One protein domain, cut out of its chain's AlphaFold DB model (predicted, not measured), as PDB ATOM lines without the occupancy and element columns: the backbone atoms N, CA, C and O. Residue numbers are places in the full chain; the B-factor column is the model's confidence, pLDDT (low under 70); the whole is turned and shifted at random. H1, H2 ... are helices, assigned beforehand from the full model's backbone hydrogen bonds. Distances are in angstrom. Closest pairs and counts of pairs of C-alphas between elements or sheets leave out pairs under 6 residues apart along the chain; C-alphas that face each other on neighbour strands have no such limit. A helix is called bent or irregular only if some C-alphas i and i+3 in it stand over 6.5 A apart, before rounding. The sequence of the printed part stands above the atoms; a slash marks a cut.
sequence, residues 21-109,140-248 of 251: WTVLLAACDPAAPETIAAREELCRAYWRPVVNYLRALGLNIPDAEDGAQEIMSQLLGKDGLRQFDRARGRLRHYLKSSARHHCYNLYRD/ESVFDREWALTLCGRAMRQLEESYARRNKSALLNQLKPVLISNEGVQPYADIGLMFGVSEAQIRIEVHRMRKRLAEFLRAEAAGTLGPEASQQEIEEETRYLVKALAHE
ATOM      1  N   TRP A  21      46.122 -17.103  24.081       65.50
ATOM      2  CA  TRP A  21      46.781 -18.414  24.114       65.50
ATOM      3  C   TRP A  21      46.223 -19.299  25.215       65.50
ATOM      4  O   TRP A  21      45.890 -20.452  24.979       65.50
ATOM      5  N   THR A  22      46.091 -18.756  26.425       65.69
ATOM      6  CA  THR A  22      45.503 -19.493  27.550       65.69
ATOM      7  C   THR A  22      44.028 -19.801  27.307       65.69
ATOM      8  O   THR A  22      43.580 -20.898  27.624       65.69
ATOM      9  N   VAL A  23      43.302 -18.884  26.654       71.31
ATOM     10  CA  VAL A  23      41.931 -19.128  26.193       71.31
ATOM     11  C   VAL A  23      41.920 -20.203  25.102       71.31
ATOM     12  O   VAL A  23      41.105 -21.116  25.160       71.31
ATOM     13  N   LEU A  24      42.850 -20.165  24.141       72.00
ATOM     14  CA  LEU A  24      42.972 -21.193  23.103       72.00
ATOM     15  C   LEU A  24      43.295 -22.578  23.675       72.00
ATOM     16  O   LEU A  24      42.660 -23.555  23.291       72.00
ATOM     17  N   LEU A  25      44.223 -22.666  24.625       72.06
ATOM     18  CA  LEU A  25      44.555 -23.909  25.318       72.06
ATOM     19  C   LEU A  25      43.349 -24.461  26.085       72.06
ATOM     20  O   LEU A  25      43.001 -25.623  25.895       72.06
ATOM     21  N   ALA A  26      42.675 -23.628  26.885       73.62
ATOM     22  CA  ALA A  26      41.484 -24.035  27.629       73.62
ATOM     23  C   ALA A  26      40.336 -24.467  26.700       73.62
ATOM     24  O   ALA A  26      39.638 -25.437  26.979       73.62
ATOM     25  N   ALA A  27      40.155 -23.790  25.563       74.06
ATOM     26  CA  ALA A  27      39.123 -24.126  24.585       74.06
ATOM     27  C   ALA A  27      39.393 -25.439  23.831       74.06
ATOM     28  O   ALA A  27      38.454 -26.086  23.353       74.06
ATOM     29  N   CYS A  28      40.661 -25.820  23.701       73.31
ATOM     30  CA  CYS A  28      41.084 -27.035  23.016       73.31
ATOM     31  C   CYS A  28      41.246 -28.240  23.952       73.31
ATOM     32  O   CYS A  28      41.264 -29.367  23.462       73.31
ATOM     33  N   ASP A  29      41.333 -28.028  25.269       75.75
ATOM     34  CA  ASP A  29      41.343 -29.091  26.274       75.75
ATOM     35  C   ASP A  29      39.903 -29.462  26.677       75.75
ATOM     36  O   ASP A  29      39.241 -28.667  27.340       75.75
ATOM     37  N   PRO A  30      39.379 -30.652  26.320       73.44
ATOM     38  CA  PRO A  30      38.029 -31.070  26.701       73.44
ATOM     39  C   PRO A  30      37.860 -31.337  28.203       73.44
ATOM     40  O   PRO A  30      36.727 -31.492  28.653       73.44
ATOM     41  N   ALA A  31      38.960 -31.470  28.951       78.06
ATOM     42  CA  ALA A  31      38.955 -31.738  30.384       78.06
ATOM     43  C   ALA A  31      39.034 -30.460  31.236       78.06
ATOM     44  O   ALA A  31      38.875 -30.543  32.457       78.06
ATOM     45  N   ALA A  32      39.261 -29.291  30.624       77.62
ATOM     46  CA  ALA A  32      39.311 -28.033  31.353       77.62
ATOM     47  C   ALA A  32      37.903 -27.621  31.851       77.62
ATOM     48  O   ALA A  32      36.920 -27.704  31.113       77.62
ATOM     49  N   PRO A  33      37.755 -27.144  33.098       78.19
ATOM     50  CA  PRO A  33      36.471 -26.639  33.594       78.19
ATOM     51  C   PRO A  33      35.936 -25.457  32.770       78.19
ATOM     52  O   PRO A  33      34.726 -25.279  32.632       78.19
ATOM     53  N   GLU A  34      36.837 -24.651  32.204       82.31
ATOM     54  CA  GLU A  34      36.523 -23.426  31.472       82.31
ATOM     55  C   GLU A  34      36.343 -23.627  29.955       82.31
ATOM     56  O   GLU A  34      36.099 -22.646  29.251       82.31
ATOM     57  N   THR A  35      36.422 -24.856  29.420       81.56
ATOM     58  CA  THR A  35      36.431 -25.126  27.964       81.56
ATOM     59  C   THR A  35      35.283 -24.459  27.217       81.56
ATOM     60  O   THR A  35      35.488 -23.881  26.153       81.56
ATOM     61  N   ILE A  36      34.062 -24.528  27.757       80.06
ATOM     62  CA  ILE A  36      32.873 -23.959  27.103       80.06
ATOM     63  C   ILE A  36      32.994 -22.434  27.018       80.06
ATOM     64  O   ILE A  36      32.850 -21.869  25.935       80.06
ATOM     65  N   ALA A  37      33.332 -21.778  28.131       81.12
ATOM     66  CA  ALA A  37      33.501 -20.329  28.181       81.12
ATOM     67  C   ALA A  37      34.644 -19.859  27.265       81.12
ATOM     68  O   ALA A  37      34.503 -18.872  26.544       81.12
ATOM     69  N   ALA A  38      35.750 -20.605  27.233       78.56
ATOM     70  CA  ALA A  38      36.892 -20.307  26.382       78.56
ATOM     71  C   ALA A  38      36.563 -20.458  24.882       78.56
ATOM     72  O   ALA A  38      36.936 -19.608  24.073       78.56
ATOM     73  N   ARG A  39      35.803 -21.495  24.500       82.88
ATOM     74  CA  ARG A  39      35.306 -21.679  23.123       82.88
ATOM     75  C   ARG A  39      34.375 -20.550  22.696       82.88
ATOM     76  O   ARG A  39      34.537 -20.013  21.603       82.88
ATOM     77  N   GLU A  40      33.428 -20.170  23.554       82.69
ATOM     78  CA  GLU A  40      32.534 -19.039  23.289       82.69
ATOM     79  C   GLU A  40      33.307 -17.733  23.098       82.69
ATOM     80  O   GLU A  40      32.990 -16.951  22.198       82.69
ATOM     81  N   GLU A  41      34.339 -17.498  23.910       81.00
ATOM     82  CA  GLU A  41      35.184 -16.316  23.788       81.00
ATOM     83  C   GLU A  41      35.934 -16.284  22.449       81.00
ATOM     84  O   GLU A  41      35.930 -15.250  21.775       81.00
ATOM     85  N   LEU A  42      36.528 -17.405  22.027       77.44
ATOM     86  CA  LEU A  42      37.235 -17.504  20.744       77.44
ATOM     87  C   LEU A  42      36.299 -17.315  19.557       77.44
ATOM     88  O   LEU A  42      36.619 -16.549  18.650       77.44
ATOM     89  N   CYS A  43      35.134 -17.965  19.567       81.62
ATOM     90  CA  CYS A  43      34.133 -17.782  18.520       81.62
ATOM     91  C   CYS A  43      33.687 -16.322  18.450       81.62
ATOM     92  O   CYS A  43      33.706 -15.721  17.379       81.62
ATOM     93  N   ARG A  44      33.370 -15.700  19.590       79.50
ATOM     94  CA  ARG A  44      32.970 -14.287  19.633       79.50
ATOM     95  C   ARG A  44      34.069 -13.355  19.120       79.50
ATOM     96  O   ARG A  44      33.754 -12.351  18.487       79.50
ATOM     97  N   ALA A  45      35.332 -13.667  19.404       73.56
ATOM     98  CA  ALA A  45      36.467 -12.855  18.988       73.56
ATOM     99  C   ALA A  45      36.798 -13.012  17.495       73.56
ATOM    100  O   ALA A  45      37.061 -12.015  16.830       73.56
ATOM    101  N   TYR A  46      36.783 -14.238  16.966       76.12
ATOM    102  CA  TYR A  46      37.402 -14.543  15.672       76.12
ATOM    103  C   TYR A  46      36.424 -14.907  14.555       76.12
ATOM    104  O   TYR A  46      36.811 -14.849  13.390       76.12
ATOM    105  N   TRP A  47      35.151 -15.178  14.860       82.94
ATOM    106  CA  TRP A  47      34.142 -15.486  13.841       82.94
ATOM    107  C   TRP A  47      34.017 -14.380  12.790       82.94
ATOM    108  O   TRP A  47      34.148 -14.629  11.595       82.94
ATOM    109  N   ARG A  48      33.804 -13.131  13.230       78.94
ATOM    110  CA  ARG A  48      33.601 -11.999  12.316       78.94
ATOM    111  C   ARG A  48      34.839 -11.727  11.440       78.94
ATOM    112  O   ARG A  48      34.649 -11.617  10.230       78.94
ATOM    113  N   PRO A  49      36.078 -11.673  11.978       75.06
ATOM    114  CA  PRO A  49      37.279 -11.579  11.148       75.06
ATOM    115  C   PRO A  49      37.380 -12.676  10.081       75.06
ATOM    116  O   PRO A  49      37.684 -12.376   8.929       75.06
ATOM    117  N   VAL A  50      37.083 -13.933  10.433       79.56
ATOM    118  CA  VAL A  50      37.161 -15.064   9.494       79.56
ATOM    119  C   VAL A  50      36.095 -14.958   8.399       79.56
ATOM    120  O   VAL A  50      36.438 -15.056   7.222       79.56
ATOM    121  N   VAL A  51      34.835 -14.674   8.752       78.50
ATOM    122  CA  VAL A  51      33.750 -14.479   7.770       78.50
ATOM    123  C   VAL A  51      34.071 -13.324   6.821       78.50
ATOM    124  O   VAL A  51      33.940 -13.464   5.609       78.50
ATOM    125  N   ASN A  52      34.527 -12.183   7.344       76.75
ATOM    126  CA  ASN A  52      34.870 -11.028   6.512       76.75
ATOM    127  C   ASN A  52      36.014 -11.344   5.540       76.75
ATOM    128  O   ASN A  52      35.963 -10.922   4.386       76.75
ATOM    129  N   TYR A  53      37.013 -12.115   5.974       75.94
ATOM    130  CA  TYR A  53      38.110 -12.531   5.106       75.94
ATOM    131  C   TYR A  53      37.661 -13.506   4.020       75.94
ATOM    132  O   TYR A  53      37.992 -13.307   2.857       75.94
ATOM    133  N   LEU A  54      36.847 -14.504   4.362       75.88
ATOM    134  CA  LEU A  54      36.256 -15.424   3.386       75.88
ATOM    135  C   LEU A  54      35.409 -14.683   2.341       75.88
ATOM    136  O   LEU A  54      35.495 -14.975   1.148       75.88
ATOM    137  N   ARG A  55      34.663 -13.654   2.759       82.00
ATOM    138  CA  ARG A  55      33.939 -12.764   1.838       82.00
ATOM    139  C   ARG A  55      34.872 -11.945   0.951       82.00
ATOM    140  O   ARG A  55      34.612 -11.817  -0.239       82.00
ATOM    141  N   ALA A  56      35.964 -11.418   1.505       70.44
ATOM    142  CA  ALA A  56      36.980 -10.703   0.731       70.44
ATOM    143  C   ALA A  56      37.710 -11.621  -0.272       70.44
ATOM    144  O   ALA A  56      38.164 -11.155  -1.311       70.44
ATOM    145  N   LEU A  57      37.768 -12.930  -0.002       68.25
ATOM    146  CA  LEU A  57      38.242 -13.958  -0.937       68.25
ATOM    147  C   LEU A  57      37.202 -14.345  -2.008       68.25
ATOM    148  O   LEU A  57      37.474 -15.218  -2.829       68.25
ATOM    149  N   GLY A  58      36.029 -13.703  -2.022       71.81
ATOM    150  CA  GLY A  58      35.011 -13.864  -3.061       71.81
ATOM    151  C   GLY A  58      33.860 -14.811  -2.715       71.81
ATOM    152  O   GLY A  58      33.028 -15.071  -3.584       71.81
ATOM    153  N   LEU A  59      33.772 -15.318  -1.477       77.38
ATOM    154  CA  LEU A  59      32.620 -16.121  -1.050       77.38
ATOM    155  C   LEU A  59      31.382 -15.248  -0.790       77.38
ATOM    156  O   LEU A  59      31.470 -14.111  -0.311       77.38
ATOM    157  N   ASN A  60      30.202 -15.803  -1.077       78.81
ATOM    158  CA  ASN A  60      28.944 -15.212  -0.627       78.81
ATOM    159  C   ASN A  60      28.794 -15.375   0.902       78.81
ATOM    160  O   ASN A  60      29.589 -16.050   1.550       78.81
ATOM    161  N   ILE A  61      27.799 -14.707   1.494       80.81
ATOM    162  CA  ILE A  61      27.617 -14.711   2.954       80.81
ATOM    163  C   ILE A  61      27.387 -16.136   3.500       80.81
ATOM    164  O   ILE A  61      28.136 -16.500   4.403       80.81
ATOM    165  N   PRO A  62      26.446 -16.942   2.963       86.38
ATOM    166  CA  PRO A  62      26.259 -18.325   3.413       86.38
ATOM    167  C   PRO A  62      27.537 -19.174   3.373       86.38
ATOM    168  O   PRO A  62      27.927 -19.730   4.394       86.38
ATOM    169  N   ASP A  63      28.245 -19.199   2.240       77.50
ATOM    170  CA  ASP A  63      29.461 -20.011   2.085       77.50
ATOM    171  C   ASP A  63      30.592 -19.524   3.011       77.50
ATOM    172  O   ASP A  63      31.395 -20.313   3.510       77.50
ATOM    173  N   ALA A  64      30.661 -18.215   3.278       78.31
ATOM    174  CA  ALA A  64      31.619 -17.649   4.223       78.31
ATOM    175  C   ALA A  64      31.289 -17.996   5.686       78.31
ATOM    176  O   ALA A  64      32.207 -18.179   6.487       78.31
ATOM    177  N   GLU A  65      30.009 -18.076   6.052       86.94
ATOM    178  CA  GLU A  65      29.573 -18.518   7.381       86.94
ATOM    179  C   GLU A  65      29.845 -20.013   7.586       86.94
ATOM    180  O   GLU A  65      30.407 -20.386   8.618       86.94
ATOM    181  N   ASP A  66      29.558 -20.845   6.582       87.25
ATOM    182  CA  ASP A  66      29.854 -22.280   6.603       87.25
ATOM    183  C   ASP A  66      31.366 -22.544   6.693       87.25
ATOM    184  O   ASP A  66      31.827 -23.328   7.528       87.25
ATOM    185  N   GLY A  67      32.167 -21.826   5.899       84.69
ATOM    186  CA  GLY A  67      33.625 -21.911   5.970       84.69
ATOM    187  C   GLY A  67      34.177 -21.463   7.324       84.69
ATOM    188  O   GLY A  67      35.059 -22.117   7.886       84.69
ATOM    189  N   ALA A  68      33.633 -20.390   7.907       84.88
ATOM    190  CA  ALA A  68      34.007 -19.965   9.253       84.88
ATOM    191  C   ALA A  68      33.640 -21.024  10.303       84.88
ATOM    192  O   ALA A  68      34.449 -21.307  11.190       84.88
ATOM    193  N   GLN A  69      32.470 -21.656  10.183       87.75
ATOM    194  CA  GLN A  69      32.059 -22.753  11.054       87.75
ATOM    195  C   GLN A  69      33.032 -23.929  10.983       87.75
ATOM    196  O   GLN A  69      33.429 -24.456  12.027       87.75
ATOM    197  N   GLU A  70      33.440 -24.335   9.781       86.38
ATOM    198  CA  GLU A  70      34.378 -25.438   9.591       86.38
ATOM    199  C   GLU A  70      35.750 -25.118  10.199       86.38
ATOM    200  O   GLU A  70      36.272 -25.903  10.990       86.38
ATOM    201  N   ILE A  71      36.304 -23.937   9.908       85.31
ATOM    202  CA  ILE A  71      37.612 -23.504  10.421       85.31
ATOM    203  C   ILE A  71      37.605 -23.436  11.950       85.31
ATOM    204  O   ILE A  71      38.520 -23.945  12.598       85.31
ATOM    205  N   MET A  72      36.565 -22.846  12.546       84.94
ATOM    206  CA  MET A  72      36.437 -22.783  14.003       84.94
ATOM    207  C   MET A  72      36.262 -24.181  14.609       84.94
ATOM    208  O   MET A  72      36.840 -24.471  15.654       84.94
ATOM    209  N   SER A  73      35.533 -25.079  13.942       85.88
ATOM    210  CA  SER A  73      35.368 -26.468  14.393       85.88
ATOM    211  C   SER A  73      36.678 -27.256  14.341       85.88
ATOM    212  O   SER A  73      36.961 -28.033  15.252       85.88
ATOM    213  N   GLN A  74      37.502 -27.038  13.313       81.94
ATOM    214  CA  GLN A  74      38.833 -27.637  13.198       81.94
ATOM    215  C   GLN A  74      39.784 -27.090  14.271       81.94
ATOM    216  O   GLN A  74      40.465 -27.874  14.934       81.94
ATOM    217  N   LEU A  75      39.772 -25.771  14.499       80.25
ATOM    218  CA  LEU A  75      40.579 -25.116  15.531       80.25
ATOM    219  C   LEU A  75      40.240 -25.615  16.940       80.25
ATOM    220  O   LEU A  75      41.139 -25.810  17.750       80.25
ATOM    221  N   LEU A  76      38.955 -25.815  17.238       82.19
ATOM    222  CA  LEU A  76      38.473 -26.251  18.554       82.19
ATOM    223  C   LEU A  76      38.397 -27.780  18.697       82.19
ATOM    224  O   LEU A  76      38.040 -28.298  19.763       82.19
ATOM    225  N   GLY A  77      38.685 -28.503  17.613       76.62
ATOM    226  CA  GLY A  77      38.679 -29.956  17.539       76.62
ATOM    227  C   GLY A  77      39.908 -30.591  18.192       76.62
ATOM    228  O   GLY A  77      40.867 -29.925  18.572       76.62
ATOM    229  N   LYS A  78      39.900 -31.927  18.291       66.19
ATOM    230  CA  LYS A  78      40.929 -32.713  19.003       66.19
ATOM    231  C   LYS A  78      42.365 -32.481  18.509       66.19
ATOM    232  O   LYS A  78      43.297 -32.623  19.292       66.19
ATOM    233  N   ASP A  79      42.540 -32.121  17.238       65.81
ATOM    234  CA  ASP A  79      43.851 -31.856  16.630       65.81
ATOM    235  C   ASP A  79      44.124 -30.359  16.393       65.81
ATOM    236  O   ASP A  79      45.149 -30.011  15.804       65.81
ATOM    237  N   GLY A  80      43.255 -29.460  16.865       64.50
ATOM    238  CA  GLY A  80      43.367 -28.021  16.619       64.50
ATOM    239  C   GLY A  80      44.683 -27.423  17.120       64.50
ATOM    240  O   GLY A  80      45.390 -26.749  16.371       64.50
ATOM    241  N   LEU A  81      45.098 -27.781  18.342       64.06
ATOM    242  CA  LEU A  81      46.399 -27.379  18.898       64.06
ATOM    243  C   LEU A  81      47.584 -27.940  18.107       64.06
ATOM    244  O   LEU A  81      48.588 -27.255  17.961       64.06
ATOM    245  N   ARG A  82      47.478 -29.153  17.548       63.12
ATOM    246  CA  ARG A  82      48.551 -29.756  16.738       63.12
ATOM    247  C   ARG A  82      48.720 -29.058  15.393       63.12
ATOM    248  O   ARG A  82      49.842 -28.907  14.916       63.12
ATOM    249  N   GLN A  83      47.623 -28.655  14.756       60.69
ATOM    250  CA  GLN A  83      47.690 -27.894  13.507       60.69
ATOM    251  C   GLN A  83      48.188 -26.463  13.743       60.69
ATOM    252  O   GLN A  83      48.952 -25.934  12.939       60.69
ATOM    253  N   PHE A  84      47.809 -25.870  14.872       62.28
ATOM    254  CA  PHE A  84      48.321 -24.585  15.327       62.28
ATOM    255  C   PHE A  84      49.831 -24.614  15.613       62.28
ATOM    256  O   PHE A  84      50.571 -23.733  15.176       62.28
ATOM    257  N   ASP A  85      50.302 -25.659  16.294       57.12
ATOM    258  CA  ASP A  85      51.718 -25.898  16.585       57.12
ATOM    259  C   ASP A  85      52.538 -26.025  15.281       57.12
ATOM    260  O   ASP A  85      53.574 -25.385  15.101       57.12
ATOM    261  N   ARG A  86      51.983 -26.701  14.260       53.12
ATOM    262  CA  ARG A  86      52.564 -26.739  12.901       53.12
ATOM    263  C   ARG A  86      52.645 -25.373  12.214       53.12
ATOM    264  O   ARG A  86      53.534 -25.175  11.389       53.12
ATOM    265  N   ALA A  87      51.777 -24.423  12.561       54.41
ATOM    266  CA  ALA A  87      51.858 -23.035  12.099       54.41
ATOM    267  C   ALA A  87      52.894 -22.200  12.886       54.41
ATOM    268  O   ALA A  87      52.862 -20.967  12.831       54.41
ATOM    269  N   ARG A  88      53.801 -22.860  13.629       57.22
ATOM    270  CA  ARG A  88      54.769 -22.248  14.556       57.22
ATOM    271  C   ARG A  88      54.099 -21.329  15.570       57.22
ATOM    272  O   ARG A  88      54.602 -20.253  15.878       57.22
ATOM    273  N   GLY A  89      52.912 -21.722  16.013       60.66
ATOM    274  CA  GLY A  89      52.214 -21.027  17.075       60.66
ATOM    275  C   GLY A  89      51.531 -19.717  16.679       60.66
ATOM    276  O   GLY A  89      51.087 -19.014  17.571       60.66
ATOM    277  N   ARG A  90      51.425 -19.347  15.390       72.44
ATOM    278  CA  ARG A  90      50.843 -18.049  14.979       72.44
ATOM    279  C   ARG A  90      49.369 -18.170  14.578       72.44
ATOM    280  O   ARG A  90      49.066 -18.524  13.435       72.44
ATOM    281  N   LEU A  91      48.448 -17.788  15.471       74.06
ATOM    282  CA  LEU A  91      46.993 -17.909  15.247       74.06
ATOM    283  C   LEU A  91      46.520 -17.203  13.976       74.06
ATOM    284  O   LEU A  91      45.752 -17.770  13.200       74.06
ATOM    285  N   ARG A  92      47.035 -15.993  13.733       76.44
ATOM    286  CA  ARG A  92      46.711 -15.208  12.536       76.44
ATOM    287  C   ARG A  92      47.040 -15.975  11.257       76.44
ATOM    288  O   ARG A  92      46.238 -16.016  10.331       76.44
ATOM    289  N   HIS A  93      48.224 -16.585  11.214       72.81
ATOM    290  CA  HIS A  93      48.683 -17.321  10.043       72.81
ATOM    291  C   HIS A  93      47.850 -18.585   9.830       72.81
ATOM    292  O   HIS A  93      47.414 -18.836   8.711       72.81
ATOM    293  N   TYR A  94      47.584 -19.341  10.901       76.56
ATOM    294  CA  TYR A  94      46.718 -20.517  10.837       76.56
ATOM    295  C   TYR A  94      45.348 -20.169  10.240       76.56
ATOM    296  O   TYR A  94      44.952 -20.765   9.245       76.56
ATOM    297  N   LEU A  95      44.664 -19.148  10.772       78.38
ATOM    298  CA  LEU A  95      43.336 -18.754  10.295       78.38
ATOM    299  C   LEU A  95      43.345 -18.305   8.823       78.38
ATOM    300  O   LEU A  95      42.475 -18.727   8.060       78.38
ATOM    301  N   LYS A  96      44.343 -17.514   8.394       75.00
ATOM    302  CA  LYS A  96      44.482 -17.103   6.980       75.00
ATOM    303  C   LYS A  96      44.693 -18.304   6.061       75.00
ATOM    304  O   LYS A  96      44.064 -18.386   5.006       75.00
ATOM    305  N   SER A  97      45.581 -19.214   6.450       73.25
ATOM    306  CA  SER A  97      45.922 -20.396   5.659       73.25
ATOM    307  C   SER A  97      44.748 -21.373   5.576       73.25
ATOM    308  O   SER A  97      44.436 -21.842   4.482       73.25
ATOM    309  N   SER A  98      44.033 -21.609   6.679       77.81
ATOM    310  CA  SER A  98      42.830 -22.449   6.698       77.81
ATOM    311  C   SER A  98      41.706 -21.867   5.837       77.81
ATOM    312  O   SER A  98      41.111 -22.596   5.048       77.81
ATOM    313  N   ALA A  99      41.468 -20.552   5.898       74.94
ATOM    314  CA  ALA A  99      40.473 -19.888   5.052       74.94
ATOM    315  C   ALA A  99      40.797 -19.996   3.555       74.94
ATOM    316  O   ALA A  99      39.926 -20.321   2.750       74.94
ATOM    317  N   ARG A 100      42.065 -19.814   3.170       72.56
ATOM    318  CA  ARG A 100      42.506 -20.026   1.782       72.56
ATOM    319  C   ARG A 100      42.324 -21.461   1.324       72.56
ATOM    320  O   ARG A 100      41.858 -21.695   0.211       72.56
ATOM    321  N   HIS A 101      42.703 -22.409   2.175       73.50
ATOM    322  CA  HIS A 101      42.573 -23.822   1.865       73.50
ATOM    323  C   HIS A 101      41.103 -24.217   1.675       73.50
ATOM    324  O   HIS A 101      40.786 -24.945   0.737       73.50
ATOM    325  N   HIS A 102      40.201 -23.672   2.495       75.56
ATOM    326  CA  HIS A 102      38.762 -23.857   2.337       75.56
ATOM    327  C   HIS A 102      38.261 -23.306   0.987       75.56
ATOM    328  O   HIS A 102      37.653 -24.051   0.221       75.56
ATOM    329  N   CYS A 103      38.607 -22.064   0.620       68.06
ATOM    330  CA  CYS A 103      38.245 -21.508  -0.694       68.06
ATOM    331  C   CYS A 103      38.795 -22.344  -1.863       68.06
ATOM    332  O   CYS A 103      38.103 -22.554  -2.861       68.06
ATOM    333  N   TYR A 104      40.026 -22.854  -1.742       69.56
ATOM    334  CA  TYR A 104      40.620 -23.738  -2.745       69.56
ATOM    335  C   TYR A 104      39.841 -25.050  -2.891       69.56
ATOM    336  O   TYR A 104      39.569 -25.483  -4.013       69.56
ATOM    337  N   ASN A 105      39.447 -25.666  -1.775       70.62
ATOM    338  CA  ASN A 105      38.652 -26.890  -1.789       70.62
ATOM    339  C   ASN A 105      37.276 -26.652  -2.422       70.62
ATOM    340  O   ASN A 105      36.911 -27.401  -3.323       70.62
ATOM    341  N   LEU A 106      36.577 -25.567  -2.070       67.38
ATOM    342  CA  LEU A 106      35.305 -25.198  -2.706       67.38
ATOM    343  C   LEU A 106      35.449 -25.014  -4.222       67.38
ATOM    344  O   LEU A 106      34.641 -25.529  -4.997       67.38
ATOM    345  N   TYR A 107      36.505 -24.326  -4.666       58.53
ATOM    346  CA  TYR A 107      36.778 -24.149  -6.091       58.53
ATOM    347  C   TYR A 107      37.060 -25.485  -6.791       58.53
ATOM    348  O   TYR A 107      36.510 -25.758  -7.863       58.53
ATOM    349  N   ARG A 108      37.886 -26.344  -6.183       65.75
ATOM    350  CA  ARG A 108      38.209 -27.676  -6.708       65.75
ATOM    351  C   ARG A 108      36.965 -28.554  -6.807       65.75
ATOM    352  O   ARG A 108      36.766 -29.195  -7.836       65.75
ATOM    353  N   ASP A 109      36.131 -28.564  -5.777       63.41
ATOM    354  CA  ASP A 109      34.950 -29.417  -5.701       63.41
ATOM    355  C   ASP A 109      33.881 -28.940  -6.699       63.41
ATOM    356  O   ASP A 109      33.337 -29.749  -7.452       63.41
ATOM    357  N   GLU A 140      44.154  -9.919   2.349       66.19
ATOM    358  CA  GLU A 140      45.063 -10.064   3.480       66.19
ATOM    359  C   GLU A 140      45.060  -8.839   4.401       66.19
ATOM    360  O   GLU A 140      44.887  -8.988   5.607       66.19
ATOM    361  N   SER A 141      45.180  -7.638   3.839       69.25
ATOM    362  CA  SER A 141      45.231  -6.383   4.590       69.25
ATOM    363  C   SER A 141      43.945  -6.105   5.374       69.25
ATOM    364  O   SER A 141      44.014  -5.632   6.510       69.25
ATOM    365  N   VAL A 142      42.780  -6.467   4.820       69.44
ATOM    366  CA  VAL A 142      41.480  -6.341   5.499       69.44
ATOM    367  C   VAL A 142      41.424  -7.260   6.717       69.44
ATOM    368  O   VAL A 142      41.061  -6.820   7.809       69.44
ATOM    369  N   PHE A 143      41.835  -8.522   6.564       68.62
ATOM    370  CA  PHE A 143      41.892  -9.450   7.691       68.62
ATOM    371  C   PHE A 143      42.907  -9.015   8.742       68.62
ATOM    372  O   PHE A 143      42.594  -9.014   9.929       68.62
ATOM    373  N   ASP A 144      44.107  -8.616   8.324       76.06
ATOM    374  CA  ASP A 144      45.173  -8.206   9.236       76.06
ATOM    375  C   ASP A 144      44.771  -6.955  10.045       76.06
ATOM    376  O   ASP A 144      45.116  -6.838  11.225       76.06
ATOM    377  N   ARG A 145      43.967  -6.060   9.456       74.12
ATOM    378  CA  ARG A 145      43.357  -4.911  10.138       74.12
ATOM    379  C   ARG A 145      42.263  -5.319  11.123       74.12
ATOM    380  O   ARG A 145      42.312  -4.892  12.273       74.12
ATOM    381  N   GLU A 146      41.293  -6.138  10.714       71.62
ATOM    382  CA  GLU A 146      40.235  -6.645  11.610       71.62
ATOM    383  C   GLU A 146      40.824  -7.441  12.784       71.62
ATOM    384  O   GLU A 146      40.386  -7.322  13.933       71.62
ATOM    385  N   TRP A 147      41.888  -8.196  12.513       79.75
ATOM    386  CA  TRP A 147      42.691  -8.875  13.515       79.75
ATOM    387  C   TRP A 147      43.313  -7.876  14.496       79.75
ATOM    388  O   TRP A 147      43.121  -7.992  15.708       79.75
ATOM    389  N   ALA A 148      43.995  -6.845  13.994       77.88
ATOM    390  CA  ALA A 148      44.589  -5.814  14.837       77.88
ATOM    391  C   ALA A 148      43.546  -5.049  15.673       77.88
ATOM    392  O   ALA A 148      43.768  -4.830  16.864       77.88
ATOM    393  N   LEU A 149      42.382  -4.717  15.103       75.06
ATOM    394  CA  LEU A 149      41.261  -4.106  15.830       75.06
ATOM    395  C   LEU A 149      40.740  -5.015  16.945       75.06
ATOM    396  O   LEU A 149      40.478  -4.539  18.051       75.06
ATOM    397  N   THR A 150      40.645  -6.321  16.690       75.69
ATOM    398  CA  THR A 150      40.216  -7.310  17.688       75.69
ATOM    399  C   THR A 150      41.172  -7.340  18.883       75.69
ATOM    400  O   THR A 150      40.728  -7.236  20.032       75.69
ATOM    401  N   LEU A 151      42.488  -7.408  18.641       80.00
ATOM    402  CA  LEU A 151      43.492  -7.398  19.713       80.00
ATOM    403  C   LEU A 151      43.526  -6.054  20.454       80.00
ATOM    404  O   LEU A 151      43.578  -6.029  21.685       80.00
ATOM    405  N   CYS A 152      43.422  -4.929  19.742       77.75
ATOM    406  CA  CYS A 152      43.337  -3.607  20.363       77.75
ATOM    407  C   CYS A 152      42.079  -3.443  21.224       77.75
ATOM    408  O   CYS A 152      42.161  -2.880  22.316       77.75
ATOM    409  N   GLY A 153      40.933  -3.971  20.788       75.69
ATOM    410  CA  GLY A 153      39.695  -3.971  21.566       75.69
ATOM    411  C   GLY A 153      39.805  -4.793  22.853       75.69
ATOM    412  O   GLY A 153      39.319  -4.370  23.904       75.69
ATOM    413  N   ARG A 154      40.491  -5.943  22.817       80.12
ATOM    414  CA  ARG A 154      40.810  -6.730  24.024       80.12
ATOM    415  C   ARG A 154      41.738  -5.954  24.965       80.12
ATOM    416  O   ARG A 154      41.408  -5.790  26.138       80.12
ATOM    417  N   ALA A 155      42.826  -5.387  24.443       80.75
ATOM    418  CA  ALA A 155      43.759  -4.579  25.228       80.75
ATOM    419  C   ALA A 155      43.085  -3.345  25.868       80.75
ATOM    420  O   ALA A 155      43.379  -3.004  27.016       80.75
ATOM    421  N   MET A 156      42.143  -2.701  25.167       79.06
ATOM    422  CA  MET A 156      41.356  -1.588  25.706       79.06
ATOM    423  C   MET A 156      40.438  -2.036  26.849       79.06
ATOM    424  O   MET A 156      40.398  -1.367  27.878       79.06
ATOM    425  N   ARG A 157      39.762  -3.186  26.730       81.38
ATOM    426  CA  ARG A 157      38.947  -3.742  27.827       81.38
ATOM    427  C   ARG A 157      39.784  -4.021  29.079       81.38
ATOM    428  O   ARG A 157      39.385  -3.641  30.175       81.38
ATOM    429  N   GLN A 158      40.986  -4.577  28.921       80.50
ATOM    430  CA  GLN A 158      41.901  -4.772  30.054       80.50
ATOM    431  C   GLN A 158      42.315  -3.441  30.710       80.50
ATOM    432  O   GLN A 158      42.414  -3.337  31.939       80.50
ATOM    433  N   LEU A 159      42.529  -2.391  29.908       81.25
ATOM    434  CA  LEU A 159      42.799  -1.045  30.414       81.25
ATOM    435  C   LEU A 159      41.604  -0.474  31.186       81.25
ATOM    436  O   LEU A 159      41.790   0.083  32.271       81.25
ATOM    437  N   GLU A 160      40.392  -0.643  30.661       80.12
ATOM    438  CA  GLU A 160      39.144  -0.238  31.313       80.12
ATOM    439  C   GLU A 160      38.970  -0.908  32.672       80.12
ATOM    440  O   GLU A 160      38.763  -0.216  33.670       80.12
ATOM    441  N   GLU A 161      39.148  -2.224  32.748       83.12
ATOM    442  CA  GLU A 161      39.080  -2.975  34.002       83.12
ATOM    443  C   GLU A 161      40.145  -2.515  35.009       83.12
ATOM    444  O   GLU A 161      39.855  -2.329  36.195       83.12
ATOM    445  N   SER A 162      41.378  -2.281  34.548       86.62
ATOM    446  CA  SER A 162      42.475  -1.804  35.399       86.62
ATOM    447  C   SER A 162      42.177  -0.433  36.014       86.62
ATOM    448  O   SER A 162      42.445  -0.208  37.199       86.62
ATOM    449  N   TYR A 163      41.595   0.486  35.239       84.38
ATOM    450  CA  TYR A 163      41.213   1.815  35.723       84.38
ATOM    451  C   TYR A 163      39.928   1.789  36.557       84.38
ATOM    452  O   TYR A 163      39.826   2.562  37.513       84.38
ATOM    453  N   ALA A 164      38.999   0.874  36.278       84.50
ATOM    454  CA  ALA A 164      37.804   0.667  37.090       84.50
ATOM    455  C   ALA A 164      38.148   0.216  38.511       84.50
ATOM    456  O   ALA A 164      37.678   0.823  39.471       84.50
ATOM    457  N   ARG A 165      39.073  -0.740  38.665       89.19
ATOM    458  CA  ARG A 165      39.573  -1.178  39.986       89.19
ATOM    459  C   ARG A 165      40.216  -0.048  40.800       89.19
ATOM    460  O   ARG A 165      40.315  -0.145  42.018       89.19
ATOM    461  N   ARG A 166      40.658   1.024  40.136       86.50
ATOM    462  CA  ARG A 166      41.279   2.210  40.749       86.50
ATOM    463  C   ARG A 166      40.293   3.369  40.946       86.50
ATOM    464  O   ARG A 166      40.735   4.455  41.307       86.50
ATOM    465  N   ASN A 167      38.998   3.173  40.677       88.31
ATOM    466  CA  ASN A 167      37.971   4.223  40.652       88.31
ATOM    467  C   ASN A 167      38.297   5.384  39.687       88.31
ATOM    468  O   ASN A 167      37.929   6.531  39.924       88.31
ATOM    469  N   LYS A 168      38.995   5.093  38.582       88.00
ATOM    470  CA  LYS A 168      39.422   6.074  37.567       88.00
ATOM    471  C   LYS A 168      38.719   5.897  36.209       88.00
ATOM    472  O   LYS A 168      39.201   6.415  35.205       88.00
ATOM    473  N   SER A 169      37.580   5.199  36.155       83.25
ATOM    474  CA  SER A 169      36.829   4.963  34.906       83.25
ATOM    475  C   SER A 169      36.397   6.256  34.213       83.25
ATOM    476  O   SER A 169      36.497   6.362  32.994       83.25
ATOM    477  N   ALA A 170      35.954   7.255  34.984       84.00
ATOM    478  CA  ALA A 170      35.531   8.547  34.442       84.00
ATOM    479  C   ALA A 170      36.688   9.279  33.743       84.00
ATOM    480  O   ALA A 170      36.516   9.771  32.631       84.00
ATOM    481  N   LEU A 171      37.879   9.274  34.353       84.38
ATOM    482  CA  LEU A 171      39.088   9.854  33.763       84.38
ATOM    483  C   LEU A 171      39.492   9.118  32.481       84.38
ATOM    484  O   LEU A 171      39.811   9.756  31.482       84.38
ATOM    485  N   LEU A 172      39.447   7.782  32.491       78.88
ATOM    486  CA  LEU A 172      39.737   6.991  31.298       78.88
ATOM    487  C   LEU A 172      38.761   7.320  30.165       78.88
ATOM    488  O   LEU A 172      39.206   7.555  29.050       78.88
ATOM    489  N   ASN A 173      37.456   7.379  30.434       81.75
ATOM    490  CA  ASN A 173      36.450   7.666  29.410       81.75
ATOM    491  C   ASN A 173      36.664   9.027  28.733       81.75
ATOM    492  O   ASN A 173      36.496   9.112  27.521       81.75
ATOM    493  N   GLN A 174      37.097  10.047  29.482       81.44
ATOM    494  CA  GLN A 174      37.436  11.359  28.915       81.44
ATOM    495  C   GLN A 174      38.731  11.333  28.091       81.44
ATOM    496  O   GLN A 174      38.857  12.045  27.101       81.44
ATOM    497  N   LEU A 175      39.699  10.489  28.462       80.19
ATOM    498  CA  LEU A 175      40.987  10.393  27.767       80.19
ATOM    499  C   LEU A 175      41.002   9.381  26.611       80.19
ATOM    500  O   LEU A 175      41.886   9.464  25.759       80.19
ATOM    501  N   LYS A 176      40.027   8.463  26.526       73.38
ATOM    502  CA  LYS A 176      39.909   7.443  25.464       73.38
ATOM    503  C   LYS A 176      40.017   8.007  24.043       73.38
ATOM    504  O   LYS A 176      40.804   7.444  23.282       73.38
ATOM    505  N   PRO A 177      39.321   9.100  23.665       69.88
ATOM    506  CA  PRO A 177      39.443   9.664  22.321       69.88
ATOM    507  C   PRO A 177      40.891  10.021  21.969       69.88
ATOM    508  O   PRO A 177      41.348   9.696  20.880       69.88
ATOM    509  N   VAL A 178      41.638  10.568  22.934       67.25
ATOM    510  CA  VAL A 178      43.045  10.985  22.783       67.25
ATOM    511  C   VAL A 178      44.029   9.802  22.756       67.25
ATOM    512  O   VAL A 178      45.190   9.927  22.343       67.25
ATOM    513  N   LEU A 179      43.597   8.636  23.242       68.06
ATOM    514  CA  LEU A 179      44.354   7.388  23.137       68.06
ATOM    515  C   LEU A 179      44.196   6.739  21.757       68.06
ATOM    516  O   LEU A 179      45.148   6.119  21.290       68.06
ATOM    517  N   ILE A 180      43.020   6.875  21.136       63.66
ATOM    518  CA  ILE A 180      42.658   6.223  19.865       63.66
ATOM    519  C   ILE A 180      43.051   7.094  18.674       63.66
ATOM    520  O   ILE A 180      43.685   6.620  17.736       63.66
ATOM    521  N   SER A 181      42.706   8.377  18.735       56.06
ATOM    522  CA  SER A 181      43.051   9.368  17.727       56.06
ATOM    523  C   SER A 181      44.042  10.324  18.370       56.06
ATOM    524  O   SER A 181      43.783  10.887  19.431       56.06
ATOM    525  N   ASN A 182      45.207  10.527  17.755       52.03
ATOM    526  CA  ASN A 182      46.166  11.524  18.249       52.03
ATOM    527  C   ASN A 182      45.622  12.970  18.124       52.03
ATOM    528  O   ASN A 182      46.293  13.924  18.510       52.03
ATOM    529  N   GLU A 183      44.404  13.109  17.597       48.25
ATOM    530  CA  GLU A 183      43.558  14.291  17.574       48.25
ATOM    531  C   GLU A 183      42.733  14.352  18.868       48.25
ATOM    532  O   GLU A 183      41.700  13.700  19.030       48.25
ATOM    533  N   GLY A 184      43.226  15.114  19.841       51.16
ATOM    534  CA  GLY A 184      42.475  15.387  21.060       51.16
ATOM    535  C   GLY A 184      41.323  16.347  20.776       51.16
ATOM    536  O   GLY A 184      41.557  17.517  20.500       51.16
ATOM    537  N   VAL A 185      40.085  15.861  20.887       49.72
ATOM    538  CA  VAL A 185      38.854  16.669  20.753       49.72
ATOM    539  C   VAL A 185      38.708  17.691  21.899       49.72
ATOM    540  O   VAL A 185      38.012  18.691  21.745       49.72
ATOM    541  N   GLN A 186      39.394  17.483  23.033       61.38
ATOM    542  CA  GLN A 186      39.433  18.409  24.170       61.38
ATOM    543  C   GLN A 186      40.873  18.759  24.590       61.38
ATOM    544  O   GLN A 186      41.715  17.857  24.693       61.38
ATOM    545  N   PRO A 187      41.163  20.036  24.906       73.88
ATOM    546  CA  PRO A 187      42.408  20.436  25.550       73.88
ATOM    547  C   PRO A 187      42.603  19.707  26.888       73.88
ATOM    548  O   PRO A 187      41.695  19.636  27.715       73.88
ATOM    549  N   TYR A 188      43.818  19.215  27.157       79.75
ATOM    550  CA  TYR A 188      44.154  18.567  28.435       79.75
ATOM    551  C   TYR A 188      43.902  19.456  29.664       79.75
ATOM    552  O   TYR A 188      43.730  18.934  30.766       79.75
ATOM    553  N   ALA A 189      43.867  20.778  29.476       81.00
ATOM    554  CA  ALA A 189      43.535  21.746  30.511       81.00
ATOM    555  C   ALA A 189      42.088  21.588  31.012       81.00
ATOM    556  O   ALA A 189      41.873  21.530  32.222       81.00
ATOM    557  N   ASP A 190      41.118  21.420  30.109       84.06
ATOM    558  CA  ASP A 190      39.698  21.281  30.463       84.06
ATOM    559  C   ASP A 190      39.441  19.967  31.204       84.06
ATOM    560  O   ASP A 190      38.757  19.931  32.228       84.06
ATOM    561  N   ILE A 191      40.079  18.888  30.744       82.38
ATOM    562  CA  ILE A 191      40.040  17.590  31.424       82.38
ATOM    563  C   ILE A 191      40.677  17.711  32.816       82.38
ATOM    564  O   ILE A 191      40.151  17.171  33.788       82.38
ATOM    565  N   GLY A 192      41.776  18.457  32.945       84.69
ATOM    566  CA  GLY A 192      42.401  18.740  34.236       84.69
ATOM    567  C   GLY A 192      41.441  19.417  35.216       84.69
ATOM    568  O   GLY A 192      41.274  18.943  36.342       84.69
ATOM    569  N   LEU A 193      40.736  20.459  34.761       87.62
ATOM    570  CA  LEU A 193      39.734  21.172  35.559       87.62
ATOM    571  C   LEU A 193      38.598  20.252  36.026       87.62
ATOM    572  O   LEU A 193      38.226  20.300  37.197       87.62
ATOM    573  N   MET A 194      38.096  19.369  35.156       85.31
ATOM    574  CA  MET A 194      37.019  18.425  35.495       85.31
ATOM    575  C   MET A 194      37.387  17.450  36.623       85.31
ATOM    576  O   MET A 194      36.513  17.035  37.381       85.31
ATOM    577  N   PHE A 195      38.664  17.075  36.736       86.94
ATOM    578  CA  PHE A 195      39.145  16.107  37.730       86.94
ATOM    579  C   PHE A 195      39.962  16.742  38.867       86.94
ATOM    580  O   PHE A 195      40.494  16.015  39.706       86.94
ATOM    581  N   GLY A 196      40.068  18.076  38.915       89.00
ATOM    582  CA  GLY A 196      40.822  18.795  39.946       89.00
ATOM    583  C   GLY A 196      42.335  18.555  39.889       89.00
ATOM    584  O   GLY A 196      42.998  18.552  40.925       89.00
ATOM    585  N   VAL A 197      42.887  18.320  38.696       90.31
ATOM    586  CA  VAL A 197      44.317  18.061  38.469       90.31
ATOM    587  C   VAL A 197      44.894  19.022  37.429       90.31
ATOM    588  O   VAL A 197      44.191  19.560  36.581       90.31
ATOM    589  N   SER A 198      46.204  19.247  37.480       89.38
ATOM    590  CA  SER A 198      46.897  20.086  36.496       89.38
ATOM    591  C   SER A 198      46.961  19.428  35.113       89.38
ATOM    592  O   SER A 198      47.013  18.202  34.988       89.38
ATOM    593  N   GLU A 199      47.071  20.244  34.063       87.50
ATOM    594  CA  GLU A 199      47.311  19.768  32.692       87.50
ATOM    595  C   GLU A 199      48.552  18.856  32.611       87.50
ATOM    596  O   GLU A 199      48.540  17.814  31.953       87.50
ATOM    597  N   ALA A 200      49.619  19.202  33.340       84.06
ATOM    598  CA  ALA A 200      50.833  18.392  33.414       84.06
ATOM    599  C   ALA A 200      50.557  16.983  33.972       84.06
ATOM    600  O   ALA A 200      51.080  15.998  33.447       84.06
ATOM    601  N   GLN A 201      49.696  16.864  34.989       85.25
ATOM    602  CA  GLN A 201      49.277  15.569  35.532       85.25
ATOM    603  C   GLN A 201      48.434  14.771  34.529       85.25
ATOM    604  O   GLN A 201      48.629  13.559  34.422       85.25
ATOM    605  N   ILE A 202      47.566  15.428  33.750       87.44
ATOM    606  CA  ILE A 202      46.815  14.776  32.665       87.44
ATOM    607  C   ILE A 202      47.763  14.216  31.602       87.44
ATOM    608  O   ILE A 202      47.642  13.050  31.233       87.44
ATOM    609  N   ARG A 203      48.764  14.988  31.160       83.50
ATOM    610  CA  ARG A 203      49.764  14.519  30.180       83.50
ATOM    611  C   ARG A 203      50.536  13.297  30.677       83.50
ATOM    612  O   ARG A 203      50.759  12.357  29.913       83.50
ATOM    613  N   ILE A 204      50.916  13.293  31.955       86.31
ATOM    614  CA  ILE A 204      51.578  12.145  32.588       86.31
ATOM    615  C   ILE A 204      50.645  10.929  32.610       86.31
ATOM    616  O   ILE A 204      51.085   9.826  32.273       86.31
ATOM    617  N   GLU A 205      49.367  11.101  32.962       85.12
ATOM    618  CA  GLU A 205      48.422   9.979  32.967       85.12
ATOM    619  C   GLU A 205      48.121   9.451  31.564       85.12
ATOM    620  O   GLU A 205      48.057   8.235  31.397       85.12
ATOM    621  N   VAL A 206      48.044  10.302  30.538       82.12
ATOM    622  CA  VAL A 206      47.931   9.851  29.139       82.12
ATOM    623  C   VAL A 206      49.144   9.013  28.741       82.12
ATOM    624  O   VAL A 206      48.988   7.934  28.169       82.12
ATOM    625  N   HIS A 207      50.358   9.464  29.072       77.75
ATOM    626  CA  HIS A 207      51.569   8.691  28.799       77.75
ATOM    627  C   HIS A 207      51.532   7.322  29.496       77.75
ATOM    628  O   HIS A 207      51.829   6.297  28.878       77.75
ATOM    629  N   ARG A 208      51.099   7.284  30.762       84.06
ATOM    630  CA  ARG A 208      50.938   6.037  31.519       84.06
ATOM    631  C   ARG A 208      49.878   5.117  30.904       84.06
ATOM    632  O   ARG A 208      50.134   3.922  30.779       84.06
ATOM    633  N   MET A 209      48.731   5.655  30.485       81.06
ATOM    634  CA  MET A 209      47.669   4.905  29.802       81.06
ATOM    635  C   MET A 209      48.170   4.293  28.494       81.06
ATOM    636  O   MET A 209      47.968   3.103  28.275       81.06
ATOM    637  N   ARG A 210      48.880   5.065  27.658       78.75
ATOM    638  CA  ARG A 210      49.471   4.570  26.400       78.75
ATOM    639  C   ARG A 210      50.479   3.452  26.655       78.75
ATOM    640  O   ARG A 210      50.434   2.425  25.983       78.75
ATOM    641  N   LYS A 211      51.354   3.618  27.653       79.38
ATOM    642  CA  LYS A 211      52.311   2.577  28.050       79.38
ATOM    643  C   LYS A 211      51.590   1.296  28.477       79.38
ATOM    644  O   LYS A 211      51.933   0.221  27.994       79.38
ATOM    645  N   ARG A 212      50.563   1.413  29.323       82.19
ATOM    646  CA  ARG A 212      49.803   0.263  29.826       82.19
ATOM    647  C   ARG A 212      48.981  -0.424  28.733       82.19
ATOM    648  O   ARG A 212      48.948  -1.647  28.683       82.19
ATOM    649  N   LEU A 213      48.385   0.340  27.819       76.12
ATOM    650  CA  LEU A 213      47.707  -0.199  26.637       76.12
ATOM    651  C   LEU A 213      48.679  -0.992  25.752       76.12
ATOM    652  O   LEU A 213      48.343  -2.083  25.305       76.12
ATOM    653  N   ALA A 214      49.896  -0.482  25.541       78.25
ATOM    654  CA  ALA A 214      50.929  -1.191  24.789       78.25
ATOM    655  C   ALA A 214      51.416  -2.463  25.506       78.25
ATOM    656  O   ALA A 214      51.761  -3.440  24.849       78.25
ATOM    657  N   GLU A 215      51.470  -2.477  26.841       84.00
ATOM    658  CA  GLU A 215      51.747  -3.691  27.624       84.00
ATOM    659  C   GLU A 215      50.649  -4.745  27.423       84.00
ATOM    660  O   GLU A 215      50.965  -5.892  27.117       84.00
ATOM    661  N   PHE A 216      49.373  -4.354  27.499       80.44
ATOM    662  CA  PHE A 216      48.258  -5.268  27.238       80.44
ATOM    663  C   PHE A 216      48.232  -5.764  25.792       80.44
ATOM    664  O   PHE A 216      48.029  -6.951  25.566       80.44
ATOM    665  N   LEU A 217      48.511  -4.900  24.813       80.44
ATOM    666  CA  LEU A 217      48.588  -5.310  23.411       80.44
ATOM    667  C   LEU A 217      49.719  -6.320  23.169       80.44
ATOM    668  O   LEU A 217      49.509  -7.294  22.453       80.44
ATOM    669  N   ARG A 218      50.893  -6.132  23.791       83.44
ATOM    670  CA  ARG A 218      51.981  -7.123  23.730       83.44
ATOM    671  C   ARG A 218      51.578  -8.448  24.368       83.44
ATOM    672  O   ARG A 218      51.919  -9.492  23.829       83.44
ATOM    673  N   ALA A 219      50.856  -8.414  25.489       81.19
ATOM    674  CA  ALA A 219      50.359  -9.626  26.138       81.19
ATOM    675  C   ALA A 219      49.336 -10.368  25.259       81.19
ATOM    676  O   ALA A 219      49.404 -11.589  25.140       81.19
ATOM    677  N   GLU A 220      48.435  -9.642  24.589       82.19
ATOM    678  CA  GLU A 220      47.516 -10.222  23.601       82.19
ATOM    679  C   GLU A 220      48.279 -10.812  22.407       82.19
ATOM    680  O   GLU A 220      48.020 -11.951  22.031       82.19
ATOM    681  N   ALA A 221      49.270 -10.095  21.865       81.62
ATOM    682  CA  ALA A 221      50.107 -10.582  20.766       81.62
ATOM    683  C   ALA A 221      50.891 -11.845  21.158       81.62
ATOM    684  O   ALA A 221      50.861 -12.828  20.423       81.62
ATOM    685  N   ALA A 222      51.510 -11.873  22.342       81.19
ATOM    686  CA  ALA A 222      52.146 -13.072  22.890       81.19
ATOM    687  C   ALA A 222      51.145 -14.231  23.020       81.19
ATOM    688  O   ALA A 222      51.440 -15.363  22.646       81.19
ATOM    689  N   GLY A 223      49.912 -13.921  23.430       74.75
ATOM    690  CA  GLY A 223      48.779 -14.842  23.419       74.75
ATOM    691  C   GLY A 223      48.426 -15.422  22.043       74.75
ATOM    692  O   GLY A 223      47.676 -16.383  21.948       74.75
ATOM    693  N   THR A 224      48.935 -14.873  20.949       75.00
ATOM    694  CA  THR A 224      48.659 -15.394  19.603       75.00
ATOM    695  C   THR A 224      49.833 -16.138  18.982       75.00
ATOM    696  O   THR A 224      49.656 -16.658  17.883       75.00
ATOM    697  N   LEU A 225      50.989 -16.177  19.664       75.06
ATOM    698  CA  LEU A 225      52.257 -16.736  19.175       75.06
ATOM    699  C   LEU A 225      52.675 -18.053  19.867       75.06
ATOM    700  O   LEU A 225      53.651 -18.674  19.456       75.06
ATOM    701  N   GLY A 226      51.946 -18.497  20.895       67.62
ATOM    702  CA  GLY A 226      52.287 -19.699  21.664       67.62
ATOM    703  C   GLY A 226      53.304 -19.449  22.794       67.62
ATOM    704  O   GLY A 226      53.758 -18.322  22.989       67.62
ATOM    705  N   PRO A 227      53.660 -20.483  23.582       67.56
ATOM    706  CA  PRO A 227      54.429 -20.340  24.818       67.56
ATOM    707  C   PRO A 227      55.943 -20.262  24.579       67.56
ATOM    708  O   PRO A 227      56.673 -19.806  25.453       67.56
ATOM    709  N   GLU A 228      56.411 -20.689  23.404       71.38
ATOM    710  CA  GLU A 228      57.824 -20.671  23.001       71.38
ATOM    711  C   GLU A 228      58.211 -19.388  22.247       71.38
ATOM    712  O   GLU A 228      59.358 -19.234  21.832       71.38
ATOM    713  N   ALA A 229      57.264 -18.457  22.075       78.12
ATOM    714  CA  ALA A 229      57.489 -17.216  21.352       78.12
ATOM    715  C   ALA A 229      58.579 -16.372  22.025       78.12
ATOM    716  O   ALA A 229      58.497 -16.021  23.206       78.12
ATOM    717  N   SER A 230      59.594 -16.001  21.250       83.56
ATOM    718  CA  SER A 230      60.653 -15.122  21.733       83.56
ATOM    719  C   SER A 230      60.151 -13.686  21.911       83.56
ATOM    720  O   SER A 230      59.220 -13.228  21.245       83.56
ATOM    721  N   GLN A 231      60.829 -12.918  22.769       81.62
ATOM    722  CA  GLN A 231      60.536 -11.492  22.952       81.62
ATOM    723  C   GLN A 231      60.594 -10.714  21.626       81.62
ATOM    724  O   GLN A 231      59.792  -9.809  21.398       81.62
ATOM    725  N   GLN A 232      61.509 -11.094  20.731       82.88
ATOM    726  CA  GLN A 232      61.633 -10.487  19.411       82.88
ATOM    727  C   GLN A 232      60.391 -10.745  18.547       82.88
ATOM    728  O   GLN A 232      59.877  -9.815  17.931       82.88
ATOM    729  N   GLU A 233      59.865 -11.970  18.535       81.06
ATOM    730  CA  GLU A 233      58.665 -12.307  17.760       81.06
ATOM    731  C   GLU A 233      57.419 -11.590  18.278       81.06
ATOM    732  O   GLU A 233      56.607 -11.118  17.483       81.06
ATOM    733  N   ILE A 234      57.288 -11.446  19.600       83.88
ATOM    734  CA  ILE A 234      56.201 -10.677  20.224       83.88
ATOM    735  C   ILE A 234      56.270  -9.210  19.787       83.88
ATOM    736  O   ILE A 234      55.247  -8.594  19.472       83.88
ATOM    737  N   GLU A 235      57.469  -8.629  19.747       81.50
ATOM    738  CA  GLU A 235      57.673  -7.249  19.303       81.50
ATOM    739  C   GLU A 235      57.430  -7.066  17.805       81.50
ATOM    740  O   GLU A 235      56.837  -6.062  17.404       81.50
ATOM    741  N   GLU A 236      57.858  -8.018  16.978       83.00
ATOM    742  CA  GLU A 236      57.582  -8.038  15.542       83.00
ATOM    743  C   GLU A 236      56.081  -8.114  15.262       83.00
ATOM    744  O   GLU A 236      55.565  -7.303  14.491       83.00
ATOM    745  N   GLU A 237      55.374  -9.018  15.939       83.75
ATOM    746  CA  GLU A 237      53.926  -9.165  15.816       83.75
ATOM    747  C   GLU A 237      53.208  -7.899  16.291       83.75
ATOM    748  O   GLU A 237      52.389  -7.341  15.566       83.75
ATOM    749  N   THR A 238      53.585  -7.351  17.450       81.75
ATOM    750  CA  THR A 238      53.007  -6.095  17.957       81.75
ATOM    751  C   THR A 238      53.229  -4.934  16.979       81.75
ATOM    752  O   THR A 238      52.311  -4.156  16.713       81.75
ATOM    753  N   ARG A 239      54.436  -4.811  16.412       81.81
ATOM    754  CA  ARG A 239      54.768  -3.774  15.422       81.81
ATOM    755  C   ARG A 239      53.946  -3.941  14.147       81.81
ATOM    756  O   ARG A 239      53.490  -2.946  13.584       81.81
ATOM    757  N   TYR A 240      53.744  -5.180  13.713       82.19
ATOM    758  CA  TYR A 240      52.908  -5.493  12.565       82.19
ATOM    759  C   TYR A 240      51.445  -5.086  12.801       82.19
ATOM    760  O   TYR A 240      50.874  -4.408  11.950       82.19
ATOM    761  N   LEU A 241      50.865  -5.395  13.968       81.19
ATOM    762  CA  LEU A 241      49.487  -5.003  14.313       81.19
ATOM    763  C   LEU A 241      49.295  -3.482  14.269       81.19
ATOM    764  O   LEU A 241      48.327  -2.989  13.695       81.19
ATOM    765  N   VAL A 242      50.247  -2.721  14.820       77.69
ATOM    766  CA  VAL A 242      50.211  -1.249  14.774       77.69
ATOM    767  C   VAL A 242      50.286  -0.739  13.333       77.69
ATOM    768  O   VAL A 242      49.572   0.196  12.971       77.69
ATOM    769  N   LYS A 243      51.118  -1.360  12.488       80.12
ATOM    770  CA  LYS A 243      51.222  -1.001  11.067       80.12
ATOM    771  C   LYS A 243      49.926  -1.298  10.305       80.12
ATOM    772  O   LYS A 243      49.517  -0.470   9.495       80.12
ATOM    773  N   ALA A 244      49.278  -2.431  10.580       79.69
ATOM    774  CA  ALA A 244      48.013  -2.816   9.952       79.69
ATOM    775  C   ALA A 244      46.886  -1.806  10.244       79.69
ATOM    776  O   ALA A 244      46.081  -1.516   9.365       79.69
ATOM    777  N   LEU A 245      46.876  -1.200  11.437       72.06
ATOM    778  CA  LEU A 245      45.922  -0.142  11.799       72.06
ATOM    779  C   LEU A 245      46.225   1.212  11.140       72.06
ATOM    780  O   LEU A 245      45.313   1.993  10.886       72.06
ATOM    781  N   ALA A 246      47.498   1.514  10.868       67.38
ATOM    782  CA  ALA A 246      47.914   2.816  10.345       67.38
ATOM    783  C   ALA A 246      47.656   3.001   8.837       67.38
ATOM    784  O   ALA A 246      47.619   4.136   8.362       67.38
ATOM    785  N   HIS A 247      47.490   1.912   8.080       57.25
ATOM    786  CA  HIS A 247      47.424   1.947   6.614       57.25
ATOM    787  C   HIS A 247      46.176   2.642   6.031       57.25
ATOM    788  O   HIS A 247      46.182   2.958   4.847       57.25
ATOM    789  N   GLU A 248      45.159   2.950   6.841       46.59
ATOM    790  CA  GLU A 248      43.901   3.567   6.384       46.59
ATOM    791  C   GLU A 248      43.691   5.014   6.867       46.59
ATOM    792  O   GLU A 248      42.801   5.701   6.386       46.59
TER     793      GLU A 248
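This is residues 21 to 109 and 140 to 248 of the 251 residues of the protein "RNA polymerase subunit sigma-24" of Brevifollis gellanilyticus (UniProt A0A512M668). Two long helices, H6 and H9, cross each other; the first residues of H6 pack on a cluster of crossed helices, H1 to H5, at one end, and H9 runs out to a smaller end with H7 and H8. H10 packs across H6 and on the last part of H9. The printed part has 198 residues with ten named helices, H1 to H10 in order, and no named strand; its class is all helix. The outline is elongated, 65 by 38 by 31 A, and the whole is only just compact, close to loose, with a radius of gyration of the C-alphas of 19.5 A.

H2, residues 35 to 56, was assigned as one helix by its hydrogen bonds but is bent: C-alphas 45 and 48 are 7.3 A apart, and its arms H2a, residues 35 to 45, and H2b, residues 48 to 56, stand at a steep tilt of 45 degrees. H1, residues 21 to 28, touches H2a, the closest C-alphas being those of Ala 27 and Thr 35, 4.4 A apart. H3, residues 61 to 75, touches H2b at a steep tilt of 52 degrees, closest at C-alphas 54 and 64, 5.2 A. H4, residues 80 to 86, and H3 touch only at the corner, closest at C-alphas 74 and 80, 5.7 A. H5, residues 91 to 109, touches H3 with residues 95 to 102 alone, closest at C-alphas 71 and 98, 6.5 A. H6, residues 140 to 164, is the hub, touching five helices; its residues 140 to 147 alone touch H2b, at a shallow tilt of 16 degrees, opposite ways, closest at C-alphas 53 and 143, 5.5 A. H6 and H7, residues 169 to 180, form a helical hairpin, closest at C-alphas 163 and 169, 5.5 A; H7 is irregular, with C-alphas 174 and 177 7.1 A apart. H8, residues 188 to 195, touches H9, residues 199 to 222, about perpendicular at 87 degrees, closest at C-alphas 189 and 199, 4.8 A. H9 touches H6 at a steep tilt of 56 degrees, closest at C-alphas 155 and 216, 5.0 A. H10, residues 231 to 246, touches H6 with residues 241 to 245 alone, closest at C-alphas 148 and 241, 5.0 A. H3 and H9 are apart. Each O i to N i+4 pair is within hydrogen-bond range in H1, H2a, H2b, H3 to H6 and H8 to H10, and 6 of 8 in H7.

H1 begins at C-alpha 21 (46.781, -18.414, 24.114). H6 measures 36.0 A, H9 34.6 A and H5 26.8 A. H10 ends at C-alpha 246 (47.914, 2.816, 10.345).

The C-alphas farthest apart, of Asp 109 and Gly 196, are 66.7 A apart. Residues 110 to 139 are not printed; C-alphas 109 and 140 are 23.7 A apart across the cut. Of the links printed whole, none is long. Mean pLDDT of the printed part is 76.4; residues under 70 include 78 to 89 and 177 to 186.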